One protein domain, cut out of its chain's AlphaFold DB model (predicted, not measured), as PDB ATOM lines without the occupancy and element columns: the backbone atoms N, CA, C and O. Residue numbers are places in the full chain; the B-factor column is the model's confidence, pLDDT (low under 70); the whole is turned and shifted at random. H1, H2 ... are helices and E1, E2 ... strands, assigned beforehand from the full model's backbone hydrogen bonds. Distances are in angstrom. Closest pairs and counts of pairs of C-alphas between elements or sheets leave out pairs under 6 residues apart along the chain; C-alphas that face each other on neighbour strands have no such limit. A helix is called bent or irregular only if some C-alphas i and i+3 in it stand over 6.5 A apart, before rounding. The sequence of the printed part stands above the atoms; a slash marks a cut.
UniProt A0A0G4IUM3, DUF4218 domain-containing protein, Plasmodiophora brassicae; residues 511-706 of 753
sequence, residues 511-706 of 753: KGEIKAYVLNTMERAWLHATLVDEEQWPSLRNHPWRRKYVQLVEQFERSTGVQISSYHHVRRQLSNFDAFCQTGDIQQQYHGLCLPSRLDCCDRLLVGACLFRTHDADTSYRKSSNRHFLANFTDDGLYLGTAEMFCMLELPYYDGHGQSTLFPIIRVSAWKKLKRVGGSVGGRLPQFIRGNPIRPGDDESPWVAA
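AT A GLANCE: This is residues 511 to 706 of the 753 residues of the protein "DUF4218 domain-containing protein" of Plasmodiophora brassicae (UniProt A0A0G4IUM3). A long two-strand ribbon, E6 and E7, bends sharply and makes the spine of a strongly twisted sheet; H1 is on this sheet next to the short strand E8, and H2, H3 and H4 gather beyond H1 as a loose helical lobe. E5 pairs with one end of E6, E2 and E1 join the same side of E6 farther on, and E2 turns into the small separate hairpin E3 and E4; residues 618 to 623 stick out. The 196 printed residues have four named helices and eight named strands, in the order E1 H1 H2 H3 H4 E2 E3 E4 E5 E6 E7 E8, and the neighbour strands are antiparallel. The class is mixed, and the whole is compact, with a radius of gyration of the C-alphas of 17.9 A and spans of 57 by 44 by 29 A.

IN THESE COORDINATES: E1, residues 515 to 518, begins at C-alpha (8.084, -20.031, -1.504). H1 is residues 521 to 532, 16.4 A long, H2 544 to 560, 24.4 A, H3 567 to 581, 18.2 A, and H4 584 to 589. H3 is irregular, with C-alphas 572 and 575 8.0 A apart. E2 is residues 598 to 602, E3 604 to 607, E4 610 to 613 and E5 628 to 633. E6, residues 637 to 651, measures 30.4 A and E7, residues 661 to 673, 32.5 A. E8, residues 688 to 690, ends at C-alpha (3.480, -4.929, -11.658).

HOW THE PARTS SIT: E5, E6, E7 and E8 form a meander, each strand the antiparallel neighbour of the one before. E6 bends by 90 degrees at residue 644 and E7 by 71 degrees at residue 670; N 647 and O 665 are 2.8 A apart. E5 and E2 lie on one side of E6, with N 631 and O 639 at 2.9 A and N 648 and O 600 at 2.8 A; E7 lies on the other side. E1 pairs with E2, N 517 to O 599 being 2.7 A, and E8 with E7, N 666 to O 689 being 2.8 A. In the hairpin E3 and E4, N 612 and O 605 are 2.8 A apart. H1 is on the branched sheet at a height of 9.2 A. H1 and H3 touch, about perpendicular at 89 degrees, the closest C-alphas, of Ala 525 and Arg 571, being 5.0 A apart. With its residues 531 to 532 alone H1 touches H2, the closest C-alphas, of Val 532 and Val 550, being 5.9 A apart. H4 is near H2, and apart from H1. Every O i to N i+4 pair is within hydrogen-bond range in H1, H2 and H4, and 8 of 11 in H3.

THE WHOLE: The two C-alphas farthest apart, those of Ser 559 and Ser 620, are 58.7 A apart. The printed part has no cut. The links H1 to H2, E4 to E5 and E7 to E8 are long. The mean pLDDT of the printed part is 74.5; 72 residues are under 70, among them 615 to 639, 674 to 686 and 689 to 706.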
ATOM      1  N   LYS A 511       7.392 -20.491 -12.614       78.50
ATOM      2  CA  LYS A 511       8.165 -21.728 -12.808       78.50
ATOM      3  C   LYS A 511       9.158 -21.909 -11.661       78.50
ATOM      4  O   LYS A 511       9.901 -20.991 -11.331       78.50
ATOM      5  N   GLY A 512       9.238 -23.126 -11.128       80.25
ATOM      6  CA  GLY A 512      10.133 -23.469 -10.020       80.25
ATOM      7  C   GLY A 512       9.385 -23.693  -8.708       80.25
ATOM      8  O   GLY A 512       8.171 -23.873  -8.689       80.25
ATOM      9  N   GLU A 513      10.136 -23.725  -7.613       84.44
ATOM     10  CA  GLU A 513       9.608 -23.939  -6.265       84.44
ATOM     11  C   GLU A 513       8.982 -22.637  -5.739       84.44
ATOM     12  O   GLU A 513       9.686 -21.638  -5.573       84.44
ATOM     13  N   ILE A 514       7.671 -22.645  -5.481       87.06
ATOM     14  CA  ILE A 514       6.962 -21.505  -4.889       87.06
ATOM     15  C   ILE A 514       7.262 -21.449  -3.385       87.06
ATOM     16  O   ILE A 514       7.146 -22.453  -2.683       87.06
ATOM     17  N   LYS A 515       7.658 -20.271  -2.892       90.31
ATOM     18  CA  LYS A 515       8.084 -20.031  -1.504       90.31
ATOM     19  C   LYS A 515       7.322 -18.867  -0.896       90.31
ATOM     20  O   LYS A 515       7.179 -17.826  -1.525       90.31
ATOM     21  N   ALA A 516       6.918 -19.003   0.363       91.44
ATOM     22  CA  ALA A 516       6.329 -17.898   1.109       91.44
ATOM     23  C   ALA A 516       7.403 -16.850   1.461       91.44
ATOM     24  O   ALA A 516       8.330 -17.116   2.229       91.44
ATOM     25  N   TYR A 517       7.249 -15.639   0.933       90.88
ATOM     26  CA  TYR A 517       8.059 -14.466   1.237       90.88
ATOM     27  C   TYR A 517       7.359 -13.578   2.269       90.88
ATOM     28  O   TYR A 517       6.223 -13.156   2.062       90.88
ATOM     29  N   VAL A 518       8.027 -13.275   3.385       93.69
ATOM     30  CA  VAL A 518       7.493 -12.385   4.430       93.69
ATOM     31  C   VAL A 518       7.907 -10.947   4.127       93.69
ATOM     32  O   VAL A 518       9.096 -10.639   4.116       93.69
ATOM     33  N   LEU A 519       6.927 -10.068   3.922       90.44
ATOM     34  CA  LEU A 519       7.159  -8.655   3.632       90.44
ATOM     35  C   LEU A 519       7.578  -7.903   4.898       90.44
ATOM     36  O   LEU A 519       6.860  -7.909   5.902       90.44
ATOM     37  N   ASN A 520       8.702  -7.186   4.842       91.38
ATOM     38  CA  ASN A 520       9.113  -6.324   5.950       91.38
ATOM     39  C   ASN A 520       8.313  -5.001   5.987       91.38
ATOM     40  O   ASN A 520       7.643  -4.629   5.025       91.38
ATOM     41  N   THR A 521       8.399  -4.241   7.084       88.69
ATOM     42  CA  THR A 521       7.662  -2.972   7.280       88.69
ATOM     43  C   THR A 521       7.859  -1.951   6.150       88.69
ATOM     44  O   THR A 521       6.925  -1.222   5.822       88.69
ATOM     45  N   MET A 522       9.048  -1.875   5.542       85.94
ATOM     46  CA  MET A 522       9.313  -0.958   4.422       85.94
ATOM     47  C   MET A 522       8.717  -1.462   3.108       85.94
ATOM     48  O   MET A 522       8.193  -0.665   2.340       85.94
ATOM     49  N   GLU A 523       8.748  -2.770   2.871       87.69
ATOM     50  CA  GLU A 523       8.134  -3.405   1.699       87.69
ATOM     51  C   GLU A 523       6.606  -3.331   1.752       87.69
ATOM     52  O   GLU A 523       5.967  -3.007   0.754       87.69
ATOM     53  N   ARG A 524       6.025  -3.525   2.939       92.31
ATOM     54  CA  ARG A 524       4.603  -3.285   3.206       92.31
ATOM     55  C   ARG A 524       4.250  -1.807   2.994       92.31
ATOM     56  O   ARG A 524       3.341  -1.505   2.231       92.31
ATOM     57  N   ALA A 525       5.013  -0.867   3.552       87.50
ATOM     58  CA  ALA A 525       4.808   0.563   3.284       87.50
ATOM     59  C   ALA A 525       4.890   0.924   1.785       87.50
ATOM     60  O   ALA A 525       4.150   1.789   1.319       87.50
ATOM     61  N   TRP A 526       5.756   0.246   1.024       83.75
ATOM     62  CA  TRP A 526       5.836   0.377  -0.431       83.75
ATOM     63  C   TRP A 526       4.593  -0.149  -1.140       83.75
ATOM     64  O   TRP A 526       3.991   0.581  -1.922       83.75
ATOM     65  N   LEU A 527       4.181  -1.380  -0.829       85.94
ATOM     66  CA  LEU A 527       2.990  -1.995  -1.407       85.94
ATOM     67  C   LEU A 527       1.728  -1.164  -1.117       85.94
ATOM     68  O   LEU A 527       0.912  -0.981  -2.011       85.94
ATOM     69  N   HIS A 528       1.599  -0.600   0.090       90.69
ATOM     70  CA  HIS A 528       0.522   0.336   0.427       90.69
ATOM     71  C   HIS A 528       0.519   1.566  -0.485       90.69
ATOM     72  O   HIS A 528      -0.502   1.850  -1.104       90.69
ATOM     73  N   ALA A 529       1.646   2.281  -0.590       84.06
ATOM     74  CA  ALA A 529       1.727   3.494  -1.403       84.06
ATOM     75  C   ALA A 529       1.373   3.207  -2.873       84.06
ATOM     76  O   ALA A 529       0.600   3.942  -3.476       84.06
ATOM     77  N   THR A 530       1.857   2.085  -3.410       81.62
ATOM     78  CA  THR A 530       1.554   1.620  -4.770       81.62
ATOM     79  C   THR A 530       0.091   1.196  -4.969       81.62
ATOM     80  O   THR A 530      -0.432   1.325  -6.070       81.62
ATOM     81  N   LEU A 531      -0.586   0.693  -3.929       85.38
ATOM     82  CA  LEU A 531      -2.011   0.339  -3.984       85.38
ATOM     83  C   LEU A 531      -2.936   1.551  -3.823       85.38
ATOM     84  O   LEU A 531      -4.041   1.526  -4.357       85.38
ATOM     85  N   VAL A 532      -2.520   2.582  -3.082       87.31
ATOM     86  CA  VAL A 532      -3.297   3.820  -2.892       87.31
ATOM     87  C   VAL A 532      -3.161   4.748  -4.099       87.31
ATOM     88  O   VAL A 532      -4.161   5.307  -4.541       87.31
ATOM     89  N   ASP A 533      -1.968   4.854  -4.684       80.75
ATOM     90  CA  ASP A 533      -1.734   5.620  -5.911       80.75
ATOM     91  C   ASP A 533      -2.593   5.078  -7.079       80.75
ATOM     92  O   ASP A 533      -2.718   3.870  -7.293       80.75
ATOM     93  N   GLU A 534      -3.273   5.979  -7.789       72.69
ATOM     94  CA  GLU A 534      -4.127   5.680  -8.948       72.69
ATOM     95  C   GLU A 534      -3.319   5.486 -10.235       72.69
ATOM     96  O   GLU A 534      -3.714   4.706 -11.104       72.69
ATOM     97  N   GLU A 535      -2.215   6.220 -10.366       68.62
ATOM     98  CA  GLU A 535      -1.469   6.373 -11.614       68.62
ATOM     99  C   GLU A 535      -0.502   5.210 -11.821       68.62
ATOM    100  O   GLU A 535      -0.308   4.752 -12.945       68.62
ATOM    101  N   GLN A 536       0.039   4.656 -10.730       62.53
ATOM    102  CA  GLN A 536       0.991   3.549 -10.810       62.53
ATOM    103  C   GLN A 536       0.362   2.268 -11.390       62.53
ATOM    104  O   GLN A 536       1.013   1.574 -12.176       62.53
ATOM    105  N   TRP A 537      -0.863   1.890 -10.991       70.88
ATOM    106  CA  TRP A 537      -1.487   0.610 -11.385       70.88
ATOM    107  C   TRP A 537      -2.919   0.789 -11.955       70.88
ATOM    108  O   TRP A 537      -3.893   0.334 -11.338       70.88
ATOM    109  N   PRO A 538      -3.083   1.349 -13.176       67.12
ATOM    110  CA  PRO A 538      -4.395   1.702 -13.741       67.12
ATOM    111  C   PRO A 538      -5.410   0.554 -13.841       67.12
ATOM    112  O   PRO A 538      -6.614   0.778 -13.748       67.12
ATOM    113  N   SER A 539      -4.963  -0.701 -13.969       62.22
ATOM    114  CA  SER A 539      -5.864  -1.865 -13.993       62.22
ATOM    115  C   SER A 539      -6.560  -2.136 -12.663       62.22
ATOM    116  O   SER A 539      -7.657  -2.690 -12.648       62.22
ATOM    117  N   LEU A 540      -5.920  -1.795 -11.536       73.06
ATOM    118  CA  LEU A 540      -6.521  -1.987 -10.221       73.06
ATOM    119  C   LEU A 540      -7.497  -0.869  -9.866       73.06
ATOM    120  O   LEU A 540      -8.292  -1.071  -8.950       73.06
ATOM    121  N   ARG A 541      -7.504   0.263 -10.590       79.94
ATOM    122  CA  ARG A 541      -8.442   1.387 -10.393       79.94
ATOM    123  C   ARG A 541      -9.886   0.915 -10.186       79.94
ATOM    124  O   ARG A 541     -10.599   1.403  -9.310       79.94
ATOM    125  N   ASN A 542     -10.295  -0.094 -10.956       79.62
ATOM    126  CA  ASN A 542     -11.643  -0.654 -10.913       79.62
ATOM    127  C   ASN A 542     -11.775  -1.963 -10.111       79.62
ATOM    128  O   ASN A 542     -12.890  -2.456  -9.960       79.62
ATOM    129  N   HIS A 543     -10.685  -2.508  -9.563       84.62
ATOM    130  CA  HIS A 543     -10.708  -3.766  -8.817       84.62
ATOM    131  C   HIS A 543     -11.426  -3.590  -7.461       84.62
ATOM    132  O   HIS A 543     -11.019  -2.724  -6.674       84.62
ATOM    133  N   PRO A 544     -12.452  -4.404  -7.126       87.62
ATOM    134  CA  PRO A 544     -13.258  -4.207  -5.916       87.62
ATOM    135  C   PRO A 544     -12.442  -4.185  -4.619       87.62
ATOM    136  O   PRO A 544     -12.685  -3.345  -3.752       87.62
ATOM    137  N   TRP A 545     -11.426  -5.052  -4.519       90.69
ATOM    138  CA  TRP A 545     -10.495  -5.088  -3.384       90.69
ATOM    139  C   TRP A 545      -9.776  -3.745  -3.181       90.69
ATOM    140  O   TRP A 545      -9.765  -3.227  -2.068       90.69
ATOM    141  N   ARG A 546      -9.237  -3.130  -4.252       89.88
ATOM    142  CA  ARG A 546      -8.506  -1.852  -4.154       89.88
ATOM    143  C   ARG A 546      -9.438  -0.728  -3.726       89.88
ATOM    144  O   ARG A 546      -9.072   0.051  -2.857       89.88
ATOM    145  N   ARG A 547     -10.652  -0.662  -4.283       91.12
ATOM    146  CA  ARG A 547     -11.643   0.355  -3.896       91.12
ATOM    147  C   ARG A 547     -11.994   0.264  -2.407       91.12
ATOM    148  O   ARG A 547     -11.953   1.283  -1.725       91.12
ATOM    149  N   LYS A 548     -12.246  -0.946  -1.884       92.12
ATOM    150  CA  LYS A 548     -12.437  -1.162  -0.436       92.12
ATOM    151  C   LYS A 548     -11.184  -0.795   0.374       92.12
ATOM    152  O   LYS A 548     -11.316  -0.221   1.449       92.12
ATOM    153  N   TYR A 549      -9.984  -1.071  -0.143       94.38
ATOM    154  CA  TYR A 549      -8.721  -0.740   0.525       94.38
ATOM    155  C   TYR A 549      -8.491   0.773   0.631       94.38
ATOM    156  O   TYR A 549      -8.169   1.265   1.707       94.38
ATOM    157  N   VAL A 550      -8.732   1.530  -0.443       94.06
ATOM    158  CA  VAL A 550      -8.644   3.000  -0.431       94.06
ATOM    159  C   VAL A 550      -9.681   3.598   0.526       94.06
ATOM    160  O   VAL A 550      -9.330   4.440   1.345       94.06
ATOM    161  N   GLN A 551     -10.918   3.091   0.538       95.06
ATOM    162  CA  GLN A 551     -11.944   3.515   1.505       95.06
ATOM    163  C   GLN A 551     -11.548   3.236   2.966       95.06
ATOM    164  O   GLN A 551     -11.815   4.057   3.842       95.06
ATOM    165  N   LEU A 552     -10.910   2.093   3.239       95.38
ATOM    166  CA  LEU A 552     -10.368   1.746   4.558       95.38
ATOM    167  C   LEU A 552      -9.236   2.701   4.973       95.38
ATOM    168  O   LEU A 552      -9.170   3.115   6.131       95.38
ATOM    169  N   VAL A 553      -8.384   3.102   4.024       96.00
ATOM    170  CA  VAL A 553      -7.348   4.126   4.228       96.00
ATOM    171  C   VAL A 553      -7.970   5.489   4.541       96.00
ATOM    172  O   VAL A 553      -7.656   6.067   5.577       96.00
ATOM    173  N   GLU A 554      -8.922   5.964   3.738       96.19
ATOM    174  CA  GLU A 554      -9.660   7.213   3.992       96.19
ATOM    175  C   GLU A 554     -10.417   7.199   5.331       96.19
ATOM    176  O   GLU A 554     -10.602   8.242   5.963       96.19
ATOM    177  N   GLN A 555     -10.914   6.038   5.768       96.56
ATOM    178  CA  GLN A 555     -11.560   5.892   7.073       96.56
ATOM    179  C   GLN A 555     -10.533   5.950   8.212       96.56
ATOM    180  O   GLN A 555     -10.780   6.656   9.185       96.56
ATOM    181  N   PHE A 556      -9.358   5.323   8.074       96.94
ATOM    182  CA  PHE A 556      -8.260   5.481   9.035       96.94
ATOM    183  C   PHE A 556      -7.811   6.944   9.162       96.94
ATOM    184  O   PHE A 556      -7.711   7.457  10.279       96.94
ATOM    185  N   GLU A 557      -7.570   7.629   8.036       96.69
ATOM    186  CA  GLU A 557      -7.119   9.028   8.036       96.69
ATOM    187  C   GLU A 557      -8.151   9.943   8.721       96.69
ATOM    188  O   GLU A 557      -7.784  10.773   9.554       96.69
ATOM    189  N   ARG A 558      -9.454   9.738   8.459       96.88
ATOM    190  CA  ARG A 558     -10.547  10.479   9.121       96.88
ATOM    191  C   ARG A 558     -10.701  10.148  10.607       96.88
ATOM    192  O   ARG A 558     -10.945  11.057  11.394       96.88
ATOM    193  N   SER A 559     -10.580   8.880  11.000       95.88
ATOM    194  CA  SER A 559     -10.775   8.443  12.392       95.88
ATOM    195  C   SER A 559      -9.608   8.807  13.311       95.88
ATOM    196  O   SER A 559      -9.815   8.993  14.506       95.88
ATOM    197  N   THR A 560      -8.388   8.895  12.775       95.25
ATOM    198  CA  THR A 560      -7.171   9.166  13.563       95.25
ATOM    199  C   THR A 560      -6.630  10.586  13.397       95.25
ATOM    200  O   THR A 560      -5.818  11.023  14.209       95.25
ATOM    201  N   GLY A 561      -7.036  11.302  12.342       95.19
ATOM    202  CA  GLY A 561      -6.425  12.571  11.933       95.19
ATOM    203  C   GLY A 561      -5.022  12.415  11.330       95.19
ATOM    204  O   GLY A 561      -4.346  13.415  11.086       95.19
ATOM    205  N   VAL A 562      -4.558  11.181  11.101       94.00
ATOM    206  CA  VAL A 562      -3.204  10.883  10.626       94.00
ATOM    207  C   VAL A 562      -3.250  10.423   9.175       94.00
ATOM    208  O   VAL A 562      -3.732   9.334   8.878       94.00
ATOM    209  N   GLN A 563      -2.686  11.229   8.275       94.62
ATOM    210  CA  GLN A 563      -2.480  10.826   6.883       94.62
ATOM    211  C   GLN A 563      -1.549   9.608   6.796       94.62
ATOM    212  O   GLN A 563      -0.572   9.525   7.541       94.62
ATOM    213  N   ILE A 564      -1.817   8.703   5.853       93.44
ATOM    214  CA  ILE A 564      -0.983   7.546   5.487       93.44
ATOM    215  C   ILE A 564      -0.832   7.349   3.972       93.44
ATOM    216  O   ILE A 564       0.082   6.638   3.573       93.44
ATOM    217  N   SER A 565      -1.609   8.050   3.143       86.19
ATOM    218  CA  SER A 565      -1.598   8.007   1.665       86.19
ATOM    219  C   SER A 565      -0.229   8.095   0.960       86.19
ATOM    220  O   SER A 565      -0.121   7.707  -0.200       86.19
ATOM    221  N   SER A 566       0.839   8.550   1.632       83.94
ATOM    222  CA  SER A 566       2.214   8.518   1.109       83.94
ATOM    223  C   SER A 566       3.095   7.476   1.809       83.94
ATOM    224  O   SER A 566       2.982   7.246   3.015       83.94
ATOM    225  N   TYR A 567       4.081   6.927   1.087       82.19
ATOM    226  CA  TYR A 567       5.084   5.992   1.629       82.19
ATOM    227  C   TYR A 567       5.710   6.461   2.958       82.19
ATOM    228  O   TYR A 567       5.886   5.678   3.895       82.19
ATOM    229  N   HIS A 568       6.053   7.750   3.060       83.00
ATOM    230  CA  HIS A 568       6.680   8.316   4.257       83.00
ATOM    231  C   HIS A 568       5.740   8.344   5.464       83.00
ATOM    232  O   HIS A 568       6.203   8.194   6.599       83.00
ATOM    233  N   HIS A 569       4.445   8.527   5.211       87.38
ATOM    234  CA  HIS A 569       3.410   8.569   6.228       87.38
ATOM    235  C   HIS A 569       3.058   7.154   6.712       87.38
ATOM    236  O   HIS A 569       3.281   6.851   7.888       87.38
ATOM    237  N   VAL A 570       2.645   6.246   5.811       89.81
ATOM    238  CA  VAL A 570       2.307   4.861   6.193       89.81
ATOM    239  C   VAL A 570       3.476   4.141   6.865       89.81
ATOM    240  O   VAL A 570       3.268   3.433   7.845       89.81
ATOM    241  N   ARG A 571       4.733   4.368   6.448       90.44
ATOM    242  CA  ARG A 571       5.900   3.711   7.067       90.44
ATOM    243  C   ARG A 571       6.008   3.958   8.578       90.44
ATOM    244  O   ARG A 571       6.552   3.112   9.284       90.44
ATOM    245  N   ARG A 572       5.530   5.106   9.072       90.56
ATOM    246  CA  ARG A 572       5.521   5.443  10.508       90.56
ATOM    247  C   ARG A 572       4.274   4.941  11.241       90.56
ATOM    248  O   ARG A 572       4.289   4.903  12.464       90.56
ATOM    249  N   GLN A 573       3.222   4.593  10.505       95.19
ATOM    250  CA  GLN A 573       1.885   4.315  11.034       95.19
ATOM    251  C   GLN A 573       1.388   2.897  10.730       95.19
ATOM    252  O   GLN A 573       0.305   2.540  11.175       95.19
ATOM    253  N   LEU A 574       2.158   2.072  10.010       93.69
ATOM    254  CA  LEU A 574       1.718   0.759   9.532       93.69
ATOM    255  C   LEU A 574       1.211  -0.149  10.664       93.69
ATOM    256  O   LEU A 574       0.188  -0.794  10.493       93.69
ATOM    257  N   SER A 575       1.861  -0.147  11.832       94.00
ATOM    258  CA  SER A 575       1.400  -0.900  13.011       94.00
ATOM    259  C   SER A 575       0.058  -0.402  13.554       94.00
ATOM    260  O   SER A 575      -0.764  -1.197  13.997       94.00
ATOM    261  N   ASN A 576      -0.172   0.910  13.505       95.50
ATOM    262  CA  ASN A 576      -1.404   1.541  13.974       95.50
ATOM    263  C   ASN A 576      -2.538   1.307  12.965       95.50
ATOM    264  O   ASN A 576      -3.674   1.064  13.359       95.50
ATOM    265  N   PHE A 577      -2.216   1.307  11.668       96.25
ATOM    266  CA  PHE A 577      -3.128   0.928  10.593       96.25
ATOM    267  C   PHE A 577      -3.500  -0.561  10.658       96.25
ATOM    268  O   PHE A 577      -4.680  -0.889  10.598       96.25
ATOM    269  N   ASP A 578      -2.532  -1.463  10.868       95.06
ATOM    270  CA  ASP A 578      -2.790  -2.897  11.065       95.06
ATOM    271  C   ASP A 578      -3.705  -3.147  12.279       95.06
ATOM    272  O   ASP A 578      -4.655  -3.922  12.181       95.06
ATOM    273  N   ALA A 579      -3.465  -2.460  13.404       95.50
ATOM    274  CA  ALA A 579      -4.316  -2.543  14.593       95.50
ATOM    275  C   ALA A 579      -5.731  -1.984  14.347       95.50
ATOM    276  O   ALA A 579      -6.721  -2.565  14.794       95.50
ATOM    277  N   PHE A 580      -5.854  -0.896  13.581       96.19
ATOM    278  CA  PHE A 580      -7.148  -0.349  13.169       96.19
ATOM    279  C   PHE A 580      -7.939  -1.336  12.295       96.19
ATOM    280  O   PHE A 580      -9.119  -1.563  12.553       96.19
ATOM    281  N   CYS A 581      -7.285  -2.010  11.340       94.06
ATOM    282  CA  CYS A 581      -7.905  -3.055  10.510       94.06
ATOM    283  C   CYS A 581      -8.439  -4.249  11.332       94.06
ATOM    284  O   CYS A 581      -9.321  -4.970  10.868       94.06
ATOM    285  N   GLN A 582      -7.910  -4.464  12.543       95.19
ATOM    286  CA  GLN A 582      -8.326  -5.517  13.480       95.19
ATOM    287  C   GLN A 582      -9.382  -5.056  14.502       95.19
ATOM    288  O   GLN A 582      -9.832  -5.854  15.322       95.19
ATOM    289  N   THR A 583      -9.798  -3.786  14.478       95.62
ATOM    290  CA  THR A 583     -10.884  -3.296  15.342       95.62
ATOM    291  C   THR A 583     -12.208  -3.905  14.876       95.62
ATOM    292  O   THR A 583     -12.501  -3.853  13.686       95.62
ATOM    293  N   GLY A 584     -13.010  -4.472  15.787       92.19
ATOM    294  CA  GLY A 584     -14.156  -5.331  15.442       92.19
ATOM    295  C   GLY A 584     -15.109  -4.754  14.388       92.19
ATOM    296  O   GLY A 584     -15.428  -5.436  13.415       92.19
ATOM    297  N   ASP A 585     -15.487  -3.482  14.523       93.19
ATOM    298  CA  ASP A 585     -16.388  -2.801  13.584       93.19
ATOM    299  C   ASP A 585     -15.755  -2.646  12.188       93.19
ATOM    300  O   ASP A 585     -16.394  -2.919  11.173       93.19
ATOM    301  N   ILE A 586     -14.466  -2.287  12.130       94.50
ATOM    302  CA  ILE A 586     -13.681  -2.159  10.890       94.50
ATOM    303  C   ILE A 586     -13.491  -3.530  10.233       94.50
ATOM    304  O   ILE A 586     -13.674  -3.680   9.023       94.50
ATOM    305  N   GLN A 587     -13.177  -4.549  11.035       92.19
ATOM    306  CA  GLN A 587     -12.990  -5.920  10.577       92.19
ATOM    307  C   GLN A 587     -14.288  -6.487   9.979       92.19
ATOM    308  O   GLN A 587     -14.232  -7.174   8.960       92.19
ATOM    309  N   GLN A 588     -15.451  -6.167  10.556       91.69
ATOM    310  CA  GLN A 588     -16.755  -6.523   9.986       91.69
ATOM    311  C   GLN A 588     -17.060  -5.721   8.711       91.69
ATOM    312  O   GLN A 588     -17.375  -6.318   7.681       91.69
ATOM    313  N   GLN A 589     -16.908  -4.391   8.750       92.56
ATOM    314  CA  GLN A 589     -17.214  -3.482   7.636       92.56
ATOM    315  C   GLN A 589     -16.384  -3.783   6.373       92.56
ATOM    316  O   GLN A 589     -16.899  -3.696   5.257       92.56
ATOM    317  N   TYR A 590     -15.115  -4.164   6.543       91.81
ATOM    318  CA  TYR A 590     -14.177  -4.430   5.447       91.81
ATOM    319  C   TYR A 590     -13.789  -5.914   5.301       91.81
ATOM    320  O   TYR A 590     -12.865  -6.230   4.559       91.81
ATOM    321  N   HIS A 591     -14.493  -6.841   5.961       88.94
ATOM    322  CA  HIS A 591     -14.243  -8.296   5.908       88.94
ATOM    323  C   HIS A 591     -12.789  -8.707   6.224       88.94
ATOM    324  O   HIS A 591     -12.200  -9.547   5.540       88.94
ATOM    325  N   GLY A 592     -12.183  -8.087   7.239       86.12
ATOM    326  CA  GLY A 592     -10.800  -8.356   7.649       86.12
ATOM    327  C   GLY A 592      -9.734  -7.951   6.627       86.12
ATOM    328  O   GLY A 592      -8.603  -8.426   6.716       86.12
ATOM    329  N   LEU A 593     -10.082  -7.090   5.668       90.50
ATOM    330  CA  LEU A 593      -9.152  -6.503   4.709       90.50
ATOM    331  C   LEU A 593      -7.971  -5.844   5.429       90.50
ATOM    332  O   LEU A 593      -8.125  -4.872   6.163       90.50
ATOM    333  N   CYS A 594      -6.776  -6.362   5.174       90.69
ATOM    334  CA  CYS A 594      -5.522  -5.805   5.650       90.69
ATOM    335  C   CYS A 594      -4.488  -5.844   4.522       90.69
ATOM    336  O   CYS A 594      -4.670  -6.511   3.499       90.69
ATOM    337  N   LEU A 595      -3.388  -5.115   4.692       91.25
ATOM    338  CA  LEU A 595      -2.289  -5.195   3.742       91.25
ATOM    339  C   LEU A 595      -1.532  -6.522   3.935       91.25
ATOM    340  O   LEU A 595      -1.122  -6.788   5.071       91.25
ATOM    341  N   PRO A 596      -1.258  -7.306   2.875       91.00
ATOM    342  CA  PRO A 596      -0.539  -8.570   2.998       91.00
ATOM    343  C   PRO A 596       0.760  -8.452   3.807       91.00
ATOM    344  O   PRO A 596       1.521  -7.489   3.688       91.00
ATOM    345  N   SER A 597       1.008  -9.444   4.659       91.38
ATOM    346  CA  SER A 597       2.280  -9.642   5.372       91.38
ATOM    347  C   SER A 597       3.151 -10.718   4.718       91.38
ATOM    348  O   SER A 597       4.336 -10.838   5.030       91.38
ATOM    349  N   ARG A 598       2.569 -11.491   3.795       91.81
ATOM    350  CA  ARG A 598       3.206 -12.560   3.032       91.81
ATOM    351  C   ARG A 598       2.762 -12.504   1.576       91.81
ATOM    352  O   ARG A 598       1.634 -12.106   1.306       91.81
ATOM    353  N   LEU A 599       3.651 -12.921   0.681       91.88
ATOM    354  CA  LEU A 599       3.394 -13.177  -0.736       91.88
ATOM    355  C   LEU A 599       4.022 -14.520  -1.098       91.88
ATOM    356  O   LEU A 599       5.055 -14.872  -0.534       91.88
ATOM    357  N   ASP A 600       3.480 -15.216  -2.083       91.81
ATOM    358  CA  ASP A 600       4.177 -16.349  -2.690       91.81
ATOM    359  C   ASP A 600       5.193 -15.847  -3.720       91.81
ATOM    360  O   ASP A 600       4.936 -14.864  -4.411       91.81
ATOM    361  N   CYS A 601       6.365 -16.475  -3.830       90.56
ATOM    362  CA  CYS A 601       7.413 -16.061  -4.764       90.56
ATOM    363  C   CYS A 601       8.176 -17.227  -5.404       90.56
ATOM    364  O   CYS A 601       8.173 -18.344  -4.891       90.56
ATOM    365  N   CYS A 602       8.852 -16.964  -6.523       87.69
ATOM    366  CA  CYS A 602       9.730 -17.915  -7.207       87.69
ATOM    367  C   CYS A 602      10.981 -17.232  -7.798       87.69
ATOM    368  O   CYS A 602      11.064 -16.001  -7.908       87.69
ATOM    369  N   ASP A 603      11.949 -18.048  -8.231       83.75
ATOM    370  CA  ASP A 603      13.153 -17.606  -8.944       83.75
ATOM    371  C   ASP A 603      12.935 -17.407 -10.456       83.75
ATOM    372  O   ASP A 603      13.808 -16.829 -11.110       83.75
ATOM    373  N   ARG A 604      11.809 -17.872 -11.034       82.19
ATOM    374  CA  ARG A 604      11.562 -17.832 -12.491       82.19
ATOM    375  C   ARG A 604      10.116 -17.519 -12.865       82.19
ATOM    376  O   ARG A 604       9.186 -18.220 -12.471       82.19
ATOM    377  N   LEU A 605       9.948 -16.532 -13.735       77.81
ATOM    378  CA  LEU A 605       8.655 -16.120 -14.273       77.81
ATOM    379  C   LEU A 605       8.673 -16.268 -15.793       77.81
ATOM    380  O   LEU A 605       9.515 -15.672 -16.459       77.81
ATOM    381  N   LEU A 606       7.766 -17.062 -16.348       70.88
ATOM    382  CA  LEU A 606       7.525 -17.108 -17.785       70.88
ATOM    383  C   LEU A 606       6.456 -16.064 -18.123       70.88
ATOM    384  O   LEU A 606       5.375 -16.097 -17.544       70.88
ATOM    385  N   VAL A 607       6.751 -15.145 -19.043       61.53
ATOM    386  CA  VAL A 607       5.790 -14.173 -19.590       61.53
ATOM    387  C   VAL A 607       5.727 -14.402 -21.097       61.53
ATOM    388  O   VAL A 607       6.650 -14.053 -21.835       61.53
ATOM    389  N   GLY A 608       4.672 -15.070 -21.561       68.06
ATOM    390  CA  GLY A 608       4.585 -15.560 -22.934       68.06
ATOM    391  C   GLY A 608       5.675 -16.590 -23.229       68.06
ATOM    392  O   GLY A 608       5.750 -17.627 -22.577       68.06
ATOM    393  N   ALA A 609       6.541 -16.297 -24.201       54.03
ATOM    394  CA  ALA A 609       7.717 -17.116 -24.512       54.03
ATOM    395  C   ALA A 609       8.985 -16.696 -23.732       54.03
ATOM    396  O   ALA A 609      10.011 -17.376 -23.801       54.03
ATOM    397  N   CYS A 610       8.946 -15.579 -22.997       50.22
ATOM    398  CA  CYS A 610      10.116 -14.992 -22.348       50.22
ATOM    399  C   CYS A 610      10.259 -15.493 -20.907       50.22
ATOM    400  O   CYS A 610       9.452 -15.170 -20.037       50.22
ATOM    401  N   LEU A 611      11.314 -16.267 -20.639       67.31
ATOM    402  CA  LEU A 611      11.628 -16.750 -19.295       67.31
ATOM    403  C   LEU A 611      12.552 -15.768 -18.563       67.31
ATOM    404  O   LEU A 611      13.717 -15.587 -18.926       67.31
ATOM    405  N   PHE A 612      12.037 -15.168 -17.498       67.44
ATOM    406  CA  PHE A 612      12.781 -14.370 -16.534       67.44
ATOM    407  C   PHE A 612      13.336 -15.276 -15.428       67.44
ATOM    408  O   PHE A 612      12.698 -16.254 -15.039       67.44
ATOM    409  N   ARG A 613      14.546 -14.979 -14.938       75.88
ATOM    410  CA  ARG A 613      15.243 -15.746 -13.888       75.88
ATOM    411  C   ARG A 613      16.044 -14.802 -12.998       75.88
ATOM    412  O   ARG A 613      16.723 -13.925 -13.530       75.88
ATOM    413  N   THR A 614      16.016 -14.997 -11.682       73.44
ATOM    414  CA  THR A 614      16.768 -14.155 -10.724       73.44
ATOM    415  C   THR A 614      18.169 -14.680 -10.406       73.44
ATOM    416  O   THR A 614      19.033 -13.925  -9.953       73.44
ATOM    417  N   HIS A 615      18.437 -15.948 -10.727       69.38
ATOM    418  CA  HIS A 615      19.736 -16.601 -10.566       69.38
ATOM    419  C   HIS A 615      20.221 -17.240 -11.876       69.38
ATOM    420  O   HIS A 615      19.422 -17.710 -12.691       69.38
ATOM    421  N   ASP A 616      21.545 -17.295 -12.056       56.53
ATOM    422  CA  ASP A 616      22.200 -17.985 -13.172       56.53
ATOM    423  C   ASP A 616      22.128 -19.509 -12.963       56.53
ATOM    424  O   ASP A 616      23.061 -20.146 -12.472       56.53
ATOM    425  N   ALA A 617      20.974 -20.093 -13.285       45.62
ATOM    426  CA  ALA A 617      20.749 -21.528 -13.173       45.62
ATOM    427  C   ALA A 617      21.374 -22.290 -14.359       45.62
ATOM    428  O   ALA A 617      20.896 -22.172 -15.489       45.62
ATOM    429  N   ASP A 618      22.357 -23.133 -14.019       41.03
ATOM    430  CA  ASP A 618      23.093 -24.108 -14.843       41.03
ATOM    431  C   ASP A 618      24.366 -23.599 -15.570       41.03
ATOM    432  O   ASP A 618      24.397 -22.574 -16.255       41.03
ATOM    433  N   THR A 619      25.447 -24.376 -15.433       43.41
ATOM    434  CA  THR A 619      26.725 -24.202 -16.139       43.41
ATOM    435  C   THR A 619      26.588 -24.385 -17.649       43.41
ATOM    436  O   THR A 619      27.414 -23.843 -18.388       43.41
ATOM    437  N   SER A 620      25.538 -25.077 -18.107       36.75
ATOM    438  CA  SER A 620      25.206 -25.262 -19.524       36.75
ATOM    439  C   SER A 620      24.738 -23.976 -20.236       36.75
ATOM    440  O   SER A 620      24.992 -23.821 -21.430       36.75
ATOM    441  N   TYR A 621      24.114 -23.023 -19.521       39.00
ATOM    442  CA  TYR A 621      23.446 -21.844 -20.105       39.00
ATOM    443  C   TYR A 621      23.782 -20.517 -19.388       39.00
ATOM    444  O   TYR A 621      22.918 -19.703 -19.066       39.00
ATOM    445  N   ARG A 622      25.079 -20.221 -19.226       42.56
ATOM    446  CA  ARG A 622      25.611 -18.973 -18.617       42.56
ATOM    447  C   ARG A 622      25.266 -17.634 -19.319       42.56
ATOM    448  O   ARG A 622      25.885 -16.622 -18.999       42.56
ATOM    449  N   LYS A 623      24.376 -17.595 -20.317       39.81
ATOM    450  CA  LYS A 623      24.212 -16.439 -21.230       39.81
ATOM    451  C   LYS A 623      22.867 -15.701 -21.185       39.81
ATOM    452  O   LYS A 623      22.705 -14.763 -21.959       39.81
ATOM    453  N   SER A 624      21.932 -16.057 -20.302       44.72
ATOM    454  CA  SER A 624      20.643 -15.347 -20.206       44.72
ATOM    455  C   SER A 624      19.988 -15.402 -18.817       44.72
ATOM    456  O   SER A 624      19.007 -16.112 -18.593       44.72
ATOM    457  N   SER A 625      20.471 -14.578 -17.881       48.44
ATOM    458  CA  SER A 625      19.644 -14.115 -16.760       48.44
ATOM    459  C   SER A 625      18.972 -12.789 -17.119       48.44
ATOM    460  O   SER A 625      19.558 -11.711 -17.023       48.44
ATOM    461  N   ASN A 626      17.689 -12.860 -17.480       63.66
ATOM    462  CA  ASN A 626      16.834 -11.693 -17.735       63.66
ATOM    463  C   ASN A 626      16.412 -11.006 -16.416       63.66
ATOM    464  O   ASN A 626      15.247 -10.689 -16.207       63.66
ATOM    465  N   ARG A 627      17.348 -10.822 -15.476       68.94
ATOM    466  CA  ARG A 627      17.088 -10.215 -14.157       68.94
ATOM    467  C   ARG A 627      17.066  -8.686 -14.189       68.94
ATOM    468  O   ARG A 627      16.719  -8.061 -13.193       68.94
ATOM    469  N   HIS A 628      17.502  -8.076 -15.288       69.94
ATOM    470  CA  HIS A 628      17.570  -6.628 -15.447       69.94
ATOM    471  C   HIS A 628      16.512  -6.157 -16.445       69.94
ATOM    472  O   HIS A 628      16.356  -6.756 -17.505       69.94
ATOM    473  N   PHE A 629      15.815  -5.074 -16.114       61.66
ATOM    474  CA  PHE A 629      14.736  -4.512 -16.927       61.66
ATOM    475  C   PHE A 629      14.785  -2.985 -16.889       61.66
ATOM    476  O   PHE A 629      15.306  -2.409 -15.930       61.66
ATOM    477  N   LEU A 630      14.259  -2.321 -17.917       57.66
ATOM    478  CA  LEU A 630      14.112  -0.869 -17.912       57.66
ATOM    479  C   LEU A 630      12.726  -0.481 -17.409       57.66
ATOM    480  O   LEU A 630      11.748  -1.141 -17.743       57.66
ATOM    481  N   ALA A 631      12.674   0.596 -16.627       59.72
ATOM    482  CA  ALA A 631      11.451   1.296 -16.261       59.72
ATOM    483  C   ALA A 631      11.643   2.797 -16.491       59.72
ATOM    484  O   ALA A 631      12.645   3.383 -16.060       59.72
ATOM    485  N   ASN A 632      10.692   3.416 -17.186       63.12
ATOM    486  CA  ASN A 632      10.637   4.861 -17.359       63.12
ATOM    487  C   ASN A 632       9.669   5.436 -16.321       63.12
ATOM    488  O   ASN A 632       8.476   5.153 -16.376       63.12
ATOM    489  N   PHE A 633      10.176   6.226 -15.380       66.31
ATOM    490  CA  PHE A 633       9.330   6.989 -14.466       66.31
ATOM    491  C   PHE A 633       9.127   8.363 -15.101       66.31
ATOM    492  O   PHE A 633      10.104   9.081 -15.307       66.31
ATOM    493  N   THR A 634       7.890   8.694 -15.465       54.28
ATOM    494  CA  THR A 634       7.514   9.814 -16.355       54.28
ATOM    495  C   THR A 634       8.224  11.132 -16.047       54.28
ATOM    496  O   THR A 634       8.804  11.733 -16.949       54.28
ATOM    497  N   ASP A 635       8.267  11.526 -14.775       53.16
ATOM    498  CA  ASP A 635       8.846  12.806 -14.334       53.16
ATOM    499  C   ASP A 635      10.325  12.702 -13.932       53.16
ATOM    500  O   ASP A 635      11.032  13.700 -13.776       53.16
ATOM    501  N   ASP A 636      10.814  11.475 -13.763       56.75
ATOM    502  CA  ASP A 636      12.090  11.174 -13.122       56.75
ATOM    503  C   ASP A 636      13.125  10.592 -14.109       56.75
ATOM    504  O   ASP A 636      14.330  10.621 -13.848       56.75
ATOM    505  N   GLY A 637      12.688  10.116 -15.274       61.06
ATOM    506  CA  GLY A 637      13.504   9.563 -16.354       61.06
ATOM    507  C   GLY A 637      13.647   8.037 -16.331       61.06
ATOM    508  O   GLY A 637      12.964   7.319 -15.604       61.06
ATOM    509  N   LEU A 638      14.575   7.536 -17.152       62.00
ATOM    510  CA  LEU A 638      14.791   6.105 -17.379       62.00
ATOM    511  C   LEU A 638      15.737   5.484 -16.340       62.00
ATOM    512  O   LEU A 638      16.832   6.010 -16.101       62.00
ATOM    513  N   TYR A 639      15.358   4.332 -15.784       69.31
ATOM    514  CA  TYR A 639      16.138   3.566 -14.810       69.31
ATOM    515  C   TYR A 639      16.220   2.082 -15.188       69.31
ATOM    516  O   TYR A 639      15.299   1.514 -15.769       69.31
ATOM    517  N   LEU A 640      17.322   1.440 -14.801       70.31
ATOM    518  CA  LEU A 640      17.516  -0.007 -14.856       70.31
ATOM    519  C   LEU A 640      17.196  -0.615 -13.484       70.31
ATOM    520  O   LEU A 640      17.882  -0.308 -12.502       70.31
ATOM    521  N   GLY A 641      16.171  -1.460 -13.423       73.19
ATOM    522  CA  GLY A 641      15.809  -2.262 -12.258       73.19
ATOM    523  C   GLY A 641      16.512  -3.620 -12.266       73.19
ATOM    524  O   GLY A 641      16.854  -4.155 -13.320       73.19
ATOM    525  N   THR A 642      16.746  -4.185 -11.080       79.31
ATOM    526  CA  THR A 642      17.273  -5.551 -10.908       79.31
ATOM    527  C   THR A 642      16.298  -6.395 -10.094       79.31
ATOM    528  O   THR A 642      16.186  -6.219  -8.879       79.31
ATOM    529  N   ALA A 643      15.602  -7.309 -10.767       80.31
ATOM    530  CA  ALA A 643      14.687  -8.272 -10.171       80.31
ATOM    531  C   ALA A 643      15.428  -9.191  -9.186       80.31
ATOM    532  O   ALA A 643      16.394  -9.864  -9.548       80.31
ATOM    533  N   GLU A 644      14.966  -9.204  -7.938       83.69
ATOM    534  CA  GLU A 644      15.465 -10.070  -6.866       83.69
ATOM    535  C   GLU A 644      14.628 -11.350  -6.752       83.69
ATOM    536  O   GLU A 644      15.166 -12.431  -6.528       83.69
ATOM    537  N   MET A 645      13.310 -11.228  -6.950       86.19
ATOM    538  CA  MET A 645      12.338 -12.327  -6.984       86.19
ATOM    539  C   MET A 645      11.045 -11.891  -7.684       86.19
ATOM    540  O   MET A 645      10.729 -10.698  -7.739       86.19
ATOM    541  N   PHE A 646      10.294 -12.868  -8.188       87.25
ATOM    542  CA  PHE A 646       8.951 -12.675  -8.733       87.25
ATOM    543  C   PHE A 646       7.941 -13.128  -7.685       87.25
ATOM    544  O   PHE A 646       8.047 -14.248  -7.194       87.25
ATOM    545  N   CYS A 647       6.988 -12.273  -7.327       88.31
ATOM    546  CA  CYS A 647       5.983 -12.539  -6.304       88.31
ATOM    547  C   CYS A 647       4.569 -12.545  -6.904       88.31
ATOM    548  O   CYS A 647       4.285 -11.818  -7.856       88.31
ATOM    549  N   MET A 648       3.673 -13.328  -6.313       88.00
ATOM    550  CA  MET A 648       2.233 -13.287  -6.549       88.00
ATOM    551  C   MET A 648       1.577 -12.449  -5.453       88.00
ATOM    552  O   MET A 648       1.691 -12.758  -4.267       88.00
ATOM    553  N   LEU A 649       0.880 -11.390  -5.857       88.31
ATOM    554  CA  LEU A 649      -0.048 -10.655  -5.009       88.31
ATOM    555  C   LEU A 649      -1.458 -11.182  -5.266       88.31
ATOM    556  O   LEU A 649      -2.063 -10.881  -6.293       88.31
ATOM    557  N   GLU A 650      -1.974 -11.970  -4.332       86.75
ATOM    558  CA  GLU A 650      -3.355 -12.439  -4.364       86.75
ATOM    559  C   GLU A 650      -4.291 -11.367  -3.791       86.75
ATOM    560  O   GLU A 650      -4.160 -10.974  -2.631       86.75
ATOM    561  N   LEU A 651      -5.240 -10.889  -4.604       85.56
ATOM    562  CA  LEU A 651      -6.306  -9.989  -4.162       85.56
ATOM    563  C   LEU A 651      -7.652 -10.739  -4.198       85.56
ATOM    564  O   LEU A 651      -8.173 -10.984  -5.293       85.56
ATOM    565  N   PRO A 652      -8.236 -11.112  -3.042       80.81
ATOM    566  CA  PRO A 652      -9.507 -11.830  -3.005       80.81
ATOM    567  C   PRO A 652     -10.672 -10.987  -3.541       80.81
ATOM    568  O   PRO A 652     -10.771  -9.783  -3.280       80.81
ATOM    569  N   TYR A 653     -11.587 -11.638  -4.261       70.94
ATOM    570  CA  TYR A 653     -12.866 -11.051  -4.657       70.94
ATOM    571  C   TYR A 653     -13.897 -11.192  -3.528       70.94
ATOM    572  O   TYR A 653     -14.106 -12.274  -2.983       70.94
ATOM    573  N   TYR A 654     -14.557 -10.084  -3.185       66.56
ATOM    574  CA  TYR A 654     -15.540 -10.003  -2.092       66.56
ATOM    575  C   TYR A 654     -17.006 -10.047  -2.570       66.56
ATOM    576  O   TYR A 654     -17.899  -9.665  -1.819       66.56
ATOM    577  N   ASP A 655     -17.263 -10.447  -3.816       60.19
ATOM    578  CA  ASP A 655     -18.597 -10.474  -4.442       60.19
ATOM    579  C   ASP A 655     -19.287 -11.851  -4.391       60.19
ATOM    580  O   ASP A 655     -20.380 -12.018  -4.924       60.19
ATOM    581  N   GLY A 656     -18.669 -12.833  -3.730       56.97
ATOM    582  CA  GLY A 656     -19.220 -14.179  -3.552       56.97
ATOM    583  C   GLY A 656     -18.864 -15.179  -4.657       56.97
ATOM    584  O   GLY A 656     -19.180 -16.357  -4.502       56.97
ATOM    585  N   HIS A 657     -18.156 -14.773  -5.718       56.19
ATOM    586  CA  HIS A 657     -17.762 -15.681  -6.809       56.19
ATOM    587  C   HIS A 657     -16.420 -16.410  -6.599       56.19
ATOM    588  O   HIS A 657     -16.012 -17.212  -7.438       56.19
ATOM    589  N   GLY A 658     -15.756 -16.203  -5.457       55.94
ATOM    590  CA  GLY A 658     -14.750 -17.127  -4.907       55.94
ATOM    591  C   GLY A 658     -13.401 -17.228  -5.634       55.94
ATOM    592  O   GLY A 658     -12.546 -17.983  -5.181       55.94
ATOM    593  N   GLN A 659     -13.177 -16.486  -6.721       67.62
ATOM    594  CA  GLN A 659     -11.898 -16.471  -7.438       67.62
ATOM    595  C   GLN A 659     -11.075 -15.230  -7.079       67.62
ATOM    596  O   GLN A 659     -11.359 -14.120  -7.529       67.62
ATOM    597  N   SER A 660     -10.020 -15.413  -6.285       76.25
ATOM    598  CA  SER A 660      -8.995 -14.383  -6.101       76.25
ATOM    599  C   SER A 660      -8.315 -14.046  -7.425       76.25
ATOM    600  O   SER A 660      -8.018 -14.934  -8.223       76.25
ATOM    601  N   THR A 661      -8.003 -12.768  -7.647       80.12
ATOM    602  CA  THR A 661      -7.186 -12.373  -8.801       80.12
ATOM    603  C   THR A 661      -5.716 -12.319  -8.400       80.12
ATOM    604  O   THR A 661      -5.343 -11.628  -7.450       80.12
ATOM    605  N   LEU A 662      -4.881 -13.061  -9.129       79.31
ATOM    606  CA  LEU A 662      -3.435 -13.117  -8.929       79.31
ATOM    607  C   LEU A 662      -2.742 -12.046  -9.774       79.31
ATOM    608  O   LEU A 662      -2.849 -12.041 -11.001       79.31
ATOM    609  N   PHE A 663      -1.991 -11.163  -9.121       79.94
ATOM    610  CA  PHE A 663      -1.199 -10.124  -9.772       79.94
ATOM    611  C   PHE A 663       0.297 -10.441  -9.655       79.94
ATOM    612  O   PHE A 663       0.836 -10.432  -8.546       79.94
ATOM    613  N   PRO A 664       1.005 -10.702 -10.769       80.12
ATOM    614  CA  PRO A 664       2.452 -10.859 -10.745       80.12
ATOM    615  C   PRO A 664       3.119  -9.513 -10.450       80.12
ATOM    616  O   PRO A 664       2.854  -8.509 -11.116       80.12
ATOM    617  N   ILE A 665       4.019  -9.491  -9.470       84.44
ATOM    618  CA  ILE A 665       4.837  -8.326  -9.130       84.44
ATOM    619  C   ILE A 665       6.311  -8.714  -9.037       84.44
ATOM    620  O   ILE A 665       6.667  -9.816  -8.631       84.44
ATOM    621  N   ILE A 666       7.185  -7.795  -9.419       82.75
ATOM    622  CA  ILE A 666       8.633  -7.984  -9.417       82.75
ATOM    623  C   ILE A 666       9.204  -7.198  -8.246       82.75
ATOM    624  O   ILE A 666       9.039  -5.977  -8.189       82.75
ATOM    625  N   ARG A 667       9.882  -7.887  -7.323       86.12
ATOM    626  CA  ARG A 667      10.618  -7.244  -6.231       86.12
ATOM    627  C   ARG A 667      11.985  -6.801  -6.739       86.12
ATOM    628  O   ARG A 667      12.726  -7.602  -7.311       86.12
ATOM    629  N   VAL A 668      12.318  -5.529  -6.542       83.75
ATOM    630  CA  VAL A 668      13.492  -4.884  -7.141       83.75
ATOM    631  C   VAL A 668      14.555  -4.616  -6.077       83.75
ATOM    632  O   VAL A 668      14.364  -3.792  -5.186       83.75
ATOM    633  N   SER A 669      15.694  -5.299  -6.199       80.62
ATOM    634  CA  SER A 669      16.841  -5.167  -5.283       80.62
ATOM    635  C   SER A 669      17.554  -3.819  -5.420       80.62
ATOM    636  O   SER A 669      17.990  -3.226  -4.434       80.62
ATOM    637  N   ALA A 670      17.699  -3.339  -6.657       78.19
ATOM    638  CA  ALA A 670      18.496  -2.167  -6.981       78.19
ATOM    639  C   ALA A 670      17.958  -1.427  -8.207       78.19
ATOM    640  O   ALA A 670      17.565  -2.039  -9.203       78.19
ATOM    641  N   TRP A 671      18.051  -0.100  -8.136       75.06
ATOM    642  CA  TRP A 671      17.732   0.835  -9.207       75.06
ATOM    643  C   TRP A 671      18.966   1.621  -9.628       75.06
ATOM    644  O   TRP A 671      19.701   2.142  -8.789       75.06
ATOM    645  N   LYS A 672      19.170   1.761 -10.939       72.25
ATOM    646  CA  LYS A 672      20.276   2.530 -11.518       72.25
ATOM    647  C   LYS A 672      19.742   3.508 -12.559       72.25
ATOM    648  O   LYS A 672      19.329   3.093 -13.638       72.25
ATOM    649  N   LYS A 673      19.758   4.807 -12.240       71.12
ATOM    650  CA  LYS A 673      19.330   5.879 -13.157       71.12
ATOM    651  C   LYS A 673      20.212   5.886 -14.407       71.12
ATOM    652  O   LYS A 673      21.438   5.878 -14.286       71.12
ATOM    653  N   LEU A 674      19.593   5.894 -15.585       47.16
ATOM    654  CA  LEU A 674      20.280   5.910 -16.879       47.16
ATOM    655  C   LEU A 674      20.247   7.290 -17.544       47.16
ATOM    656  O   LEU A 674      21.224   7.676 -18.180       47.16
ATOM    657  N   LYS A 675      19.162   8.057 -17.361       51.75
ATOM    658  CA  LYS A 675      18.995   9.398 -17.945       51.75
ATOM    659  C   LYS A 675      18.713  10.434 -16.856       51.75
ATOM    660  O   LYS A 675      17.857  10.227 -15.999       51.75
ATOM    661  N   ARG A 676      19.441  11.554 -16.871       47.06
ATOM    662  CA  ARG A 676      19.269  12.658 -15.913       47.06
ATOM    663  C   ARG A 676      18.400  13.743 -16.553       47.06
ATOM    664  O   ARG A 676      18.905  14.548 -17.326       47.06
ATOM    665  N   VAL A 677      17.105  13.745 -16.244       48.12
ATOM    666  CA  VAL A 677      16.258  14.938 -16.422       48.12
ATOM    667  C   VAL A 677      16.623  15.935 -15.312       48.12
ATOM    668  O   VAL A 677      17.089  15.526 -14.243       48.12
ATOM    669  N   GLY A 678      16.518  17.236 -15.586       39.31
ATOM    670  CA  GLY A 678      16.945  18.296 -14.672       39.31
ATOM    671  C   GLY A 678      16.052  18.407 -13.436       39.31
ATOM    672  O   GLY A 678      15.101  19.176 -13.438       39.31
ATOM    673  N   GLY A 679      16.387  17.673 -12.377       50.03
ATOM    674  CA  GLY A 679      15.699  17.733 -11.088       50.03
ATOM    675  C   GLY A 679      16.454  16.972  -9.998       50.03
ATOM    676  O   GLY A 679      17.154  15.988 -10.263       50.03
ATOM    677  N   SER A 680      16.338  17.437  -8.754       44.56
ATOM    678  CA  SER A 680      16.757  16.668  -7.581       44.56
ATOM    679  C   SER A 680      15.747  15.552  -7.323       44.56
ATOM    680  O   SER A 680      14.567  15.837  -7.138       44.56
ATOM    681  N   VAL A 681      16.207  14.301  -7.270       42.44
ATOM    682  CA  VAL A 681      15.354  13.145  -6.952       42.44
ATOM    683  C   VAL A 681      14.837  13.285  -5.516       42.44
ATOM    684  O   VAL A 681      15.584  13.059  -4.564       42.44
ATOM    685  N   GLY A 682      13.576  13.697  -5.366       44.44
ATOM    686  CA  GLY A 682      12.902  13.806  -4.068       44.44
ATOM    687  C   GLY A 682      12.320  12.477  -3.577       44.44
ATOM    688  O   GLY A 682      12.229  12.249  -2.372       44.44
ATOM    689  N   GLY A 683      11.954  11.584  -4.503       53.59
ATOM    690  CA  GLY A 683      11.360  10.282  -4.206       53.59
ATOM    691  C   GLY A 683      12.388   9.165  -4.010       53.59
ATOM    692  O   GLY A 683      13.433   9.115  -4.655       53.59
ATOM    693  N   ARG A 684      12.070   8.194  -3.148       59.47
ATOM    694  CA  ARG A 684      12.659   6.851  -3.275       59.47
ATOM    695  C   ARG A 684      11.949   6.128  -4.425       59.47
ATOM    696  O   ARG A 684      10.778   6.383  -4.657       59.47
ATOM    697  N   LEU A 685      12.640   5.222  -5.111       66.69
ATOM    698  CA  LEU A 685      12.070   4.431  -6.211       66.69
ATOM    699  C   LEU A 685      11.368   3.171  -5.675       66.69
ATOM    700  O   LEU A 685      11.824   2.631  -4.658       66.69
ATOM    701  N   PRO A 686      10.304   2.681  -6.339       66.88
ATOM    702  CA  PRO A 686       9.475   1.598  -5.820       66.88
ATOM    703  C   PRO A 686      10.220   0.264  -5.740       66.88
ATOM    704  O   PRO A 686      10.950  -0.120  -6.653       66.88
ATOM    705  N   GLN A 687      10.012  -0.475  -4.646       77.19
ATOM    706  CA  GLN A 687      10.569  -1.825  -4.479       77.19
ATOM    707  C   GLN A 687       9.734  -2.922  -5.154       77.19
ATOM    708  O   GLN A 687      10.238  -4.031  -5.316       77.19
ATOM    709  N   PHE A 688       8.503  -2.624  -5.578       76.50
ATOM    710  CA  PHE A 688       7.640  -3.534  -6.331       76.50
ATOM    711  C   PHE A 688       7.115  -2.853  -7.592       76.50
ATOM    712  O   PHE A 688       6.655  -1.715  -7.523       76.50
ATOM    713  N   ILE A 689       7.131  -3.557  -8.726       69.62
ATOM    714  CA  ILE A 689       6.439  -3.130  -9.954       69.62
ATOM    715  C   ILE A 689       5.636  -4.303 -10.526       69.62
ATOM    716  O   ILE A 689       6.053  -5.457 -10.457       69.62
ATOM    717  N   ARG A 690       4.463  -4.000 -11.082       66.06
ATOM    718  CA  ARG A 690       3.480  -4.929 -11.658       66.06
ATOM    719  C   ARG A 690       3.962  -5.586 -12.961       66.06
ATOM    720  O   ARG A 690       3.980  -4.928 -13.998       66.06
ATOM    721  N   GLY A 691       4.270  -6.882 -12.940       50.88
ATOM    722  CA  GLY A 691       4.751  -7.665 -14.092       50.88
ATOM    723  C   GLY A 691       3.654  -8.049 -15.094       50.88
ATOM    724  O   GLY A 691       3.460  -9.225 -15.371       50.88
ATOM    725  N   ASN A 692       2.877  -7.076 -15.571       51.47
ATOM    726  CA  ASN A 692       1.690  -7.298 -16.402       51.47
ATOM    727  C   ASN A 692       2.020  -7.708 -17.855       51.47
ATOM    728  O   ASN A 692       3.022  -7.222 -18.377       51.47
ATOM    729  N   PRO A 693       1.161  -8.476 -18.564       41.00
ATOM    730  CA  PRO A 693       1.393  -8.830 -19.964       41.00
ATOM    731  C   PRO A 693       0.944  -7.696 -20.902       41.00
ATOM    732  O   PRO A 693       0.000  -7.848 -21.674       41.00
ATOM    733  N   ILE A 694       1.613  -6.547 -20.809       44.28
ATOM    734  CA  ILE A 694       1.641  -5.555 -21.893       44.28
ATOM    735  C   ILE A 694       2.740  -6.011 -22.865       44.28
ATOM    736  O   ILE A 694       3.730  -6.609 -22.427       44.28
ATOM    737  N   ARG A 695       2.564  -5.828 -24.180       42.78
ATOM    738  CA  ARG A 695       3.566  -6.297 -25.150       42.78
ATOM    739  C   ARG A 695       4.892  -5.555 -24.923       42.78
ATOM    740  O   ARG A 695       4.868  -4.342 -24.718       42.78
ATOM    741  N   PRO A 696       6.053  -6.231 -24.996       36.59
ATOM    742  CA  PRO A 696       7.324  -5.526 -25.122       36.59
ATOM    743  C   PRO A 696       7.253  -4.591 -26.340       36.59
ATOM    744  O   PRO A 696       7.018  -5.058 -27.456       36.59
ATOM    745  N   GLY A 697       7.383  -3.282 -26.110       37.03
ATOM    746  CA  GLY A 697       7.260  -2.245 -27.144       37.03
ATOM    747  C   GLY A 697       5.894  -1.547 -27.282       37.03
ATOM    748  O   GLY A 697       5.756  -0.745 -28.195       37.03
ATOM    749  N   ASP A 698       4.905  -1.813 -26.420       40.56
ATOM    750  CA  ASP A 698       3.680  -0.987 -26.323       40.56
ATOM    751  C   ASP A 698       3.960   0.339 -25.584       40.56
ATOM    752  O   ASP A 698       4.675   0.339 -24.580       40.56
ATOM    753  N   ASP A 699       3.339   1.446 -26.012       36.31
ATOM    754  CA  ASP A 699       3.549   2.792 -25.433       36.31
ATOM    755  C   ASP A 699       3.134   2.896 -23.947       36.31
ATOM    756  O   ASP A 699       3.683   3.702 -23.196       36.31
ATOM    757  N   GLU A 700       2.193   2.055 -23.498       36.53
ATOM    758  CA  GLU A 700       1.781   1.947 -22.087       36.53
ATOM    759  C   GLU A 700       2.613   0.936 -21.277       36.53
ATOM    760  O   GLU A 700       2.354   0.730 -20.089       36.53
ATOM    761  N   SER A 701       3.604   0.270 -21.881       40.12
ATOM    762  CA  SER A 701       4.438  -0.686 -21.159       40.12
ATOM    763  C   SER A 701       5.502   0.039 -20.326       40.12
ATOM    764  O   SER A 701       6.457   0.579 -20.890       40.12
ATOM    765  N   PRO A 702       5.471  -0.032 -18.977       39.16
ATOM    766  CA  PRO A 702       6.614   0.388 -18.170       39.16
ATOM    767  C   PRO A 702       7.779  -0.609 -18.292       39.16
ATOM    768  O   PRO A 702       8.819  -0.401 -17.673       39.16
ATOM    769  N   TRP A 703       7.595  -1.694 -19.056       40.44
ATOM    770  CA  TRP A 703       8.549  -2.763 -19.288       40.44
ATOM    771  C   TRP A 703       9.009  -2.763 -20.732       40.44
ATOM    772  O   TRP A 703       8.258  -3.085 -21.655       40.44
ATOM    773  N   VAL A 704      10.298  -2.544 -20.899       37.75
ATOM    774  CA  VAL A 704      10.996  -2.986 -22.092       37.75
ATOM    775  C   VAL A 704      12.276  -3.648 -21.601       37.75
ATOM    776  O   VAL A 704      12.921  -3.165 -20.656       37.75
ATOM    777  N   ALA A 705      12.618  -4.807 -22.162       37.12
ATOM    778  CA  ALA A 705      13.866  -5.456 -21.794       37.12
ATOM    779  C   ALA A 705      15.026  -4.504 -22.150       37.12
ATOM    780  O   ALA A 705      14.926  -3.721 -23.093       37.12
ATOM    781  N   ALA A 706      16.132  -4.497 -21.398       30.59
ATOM    782  CA  ALA A 706      17.178  -3.481 -21.616       30.59
ATOM    783  C   ALA A 706      17.828  -3.543 -23.017       30.59
ATOM    784  O   ALA A 706      18.476  -2.599 -23.456       30.59
TER     785      ALA A 706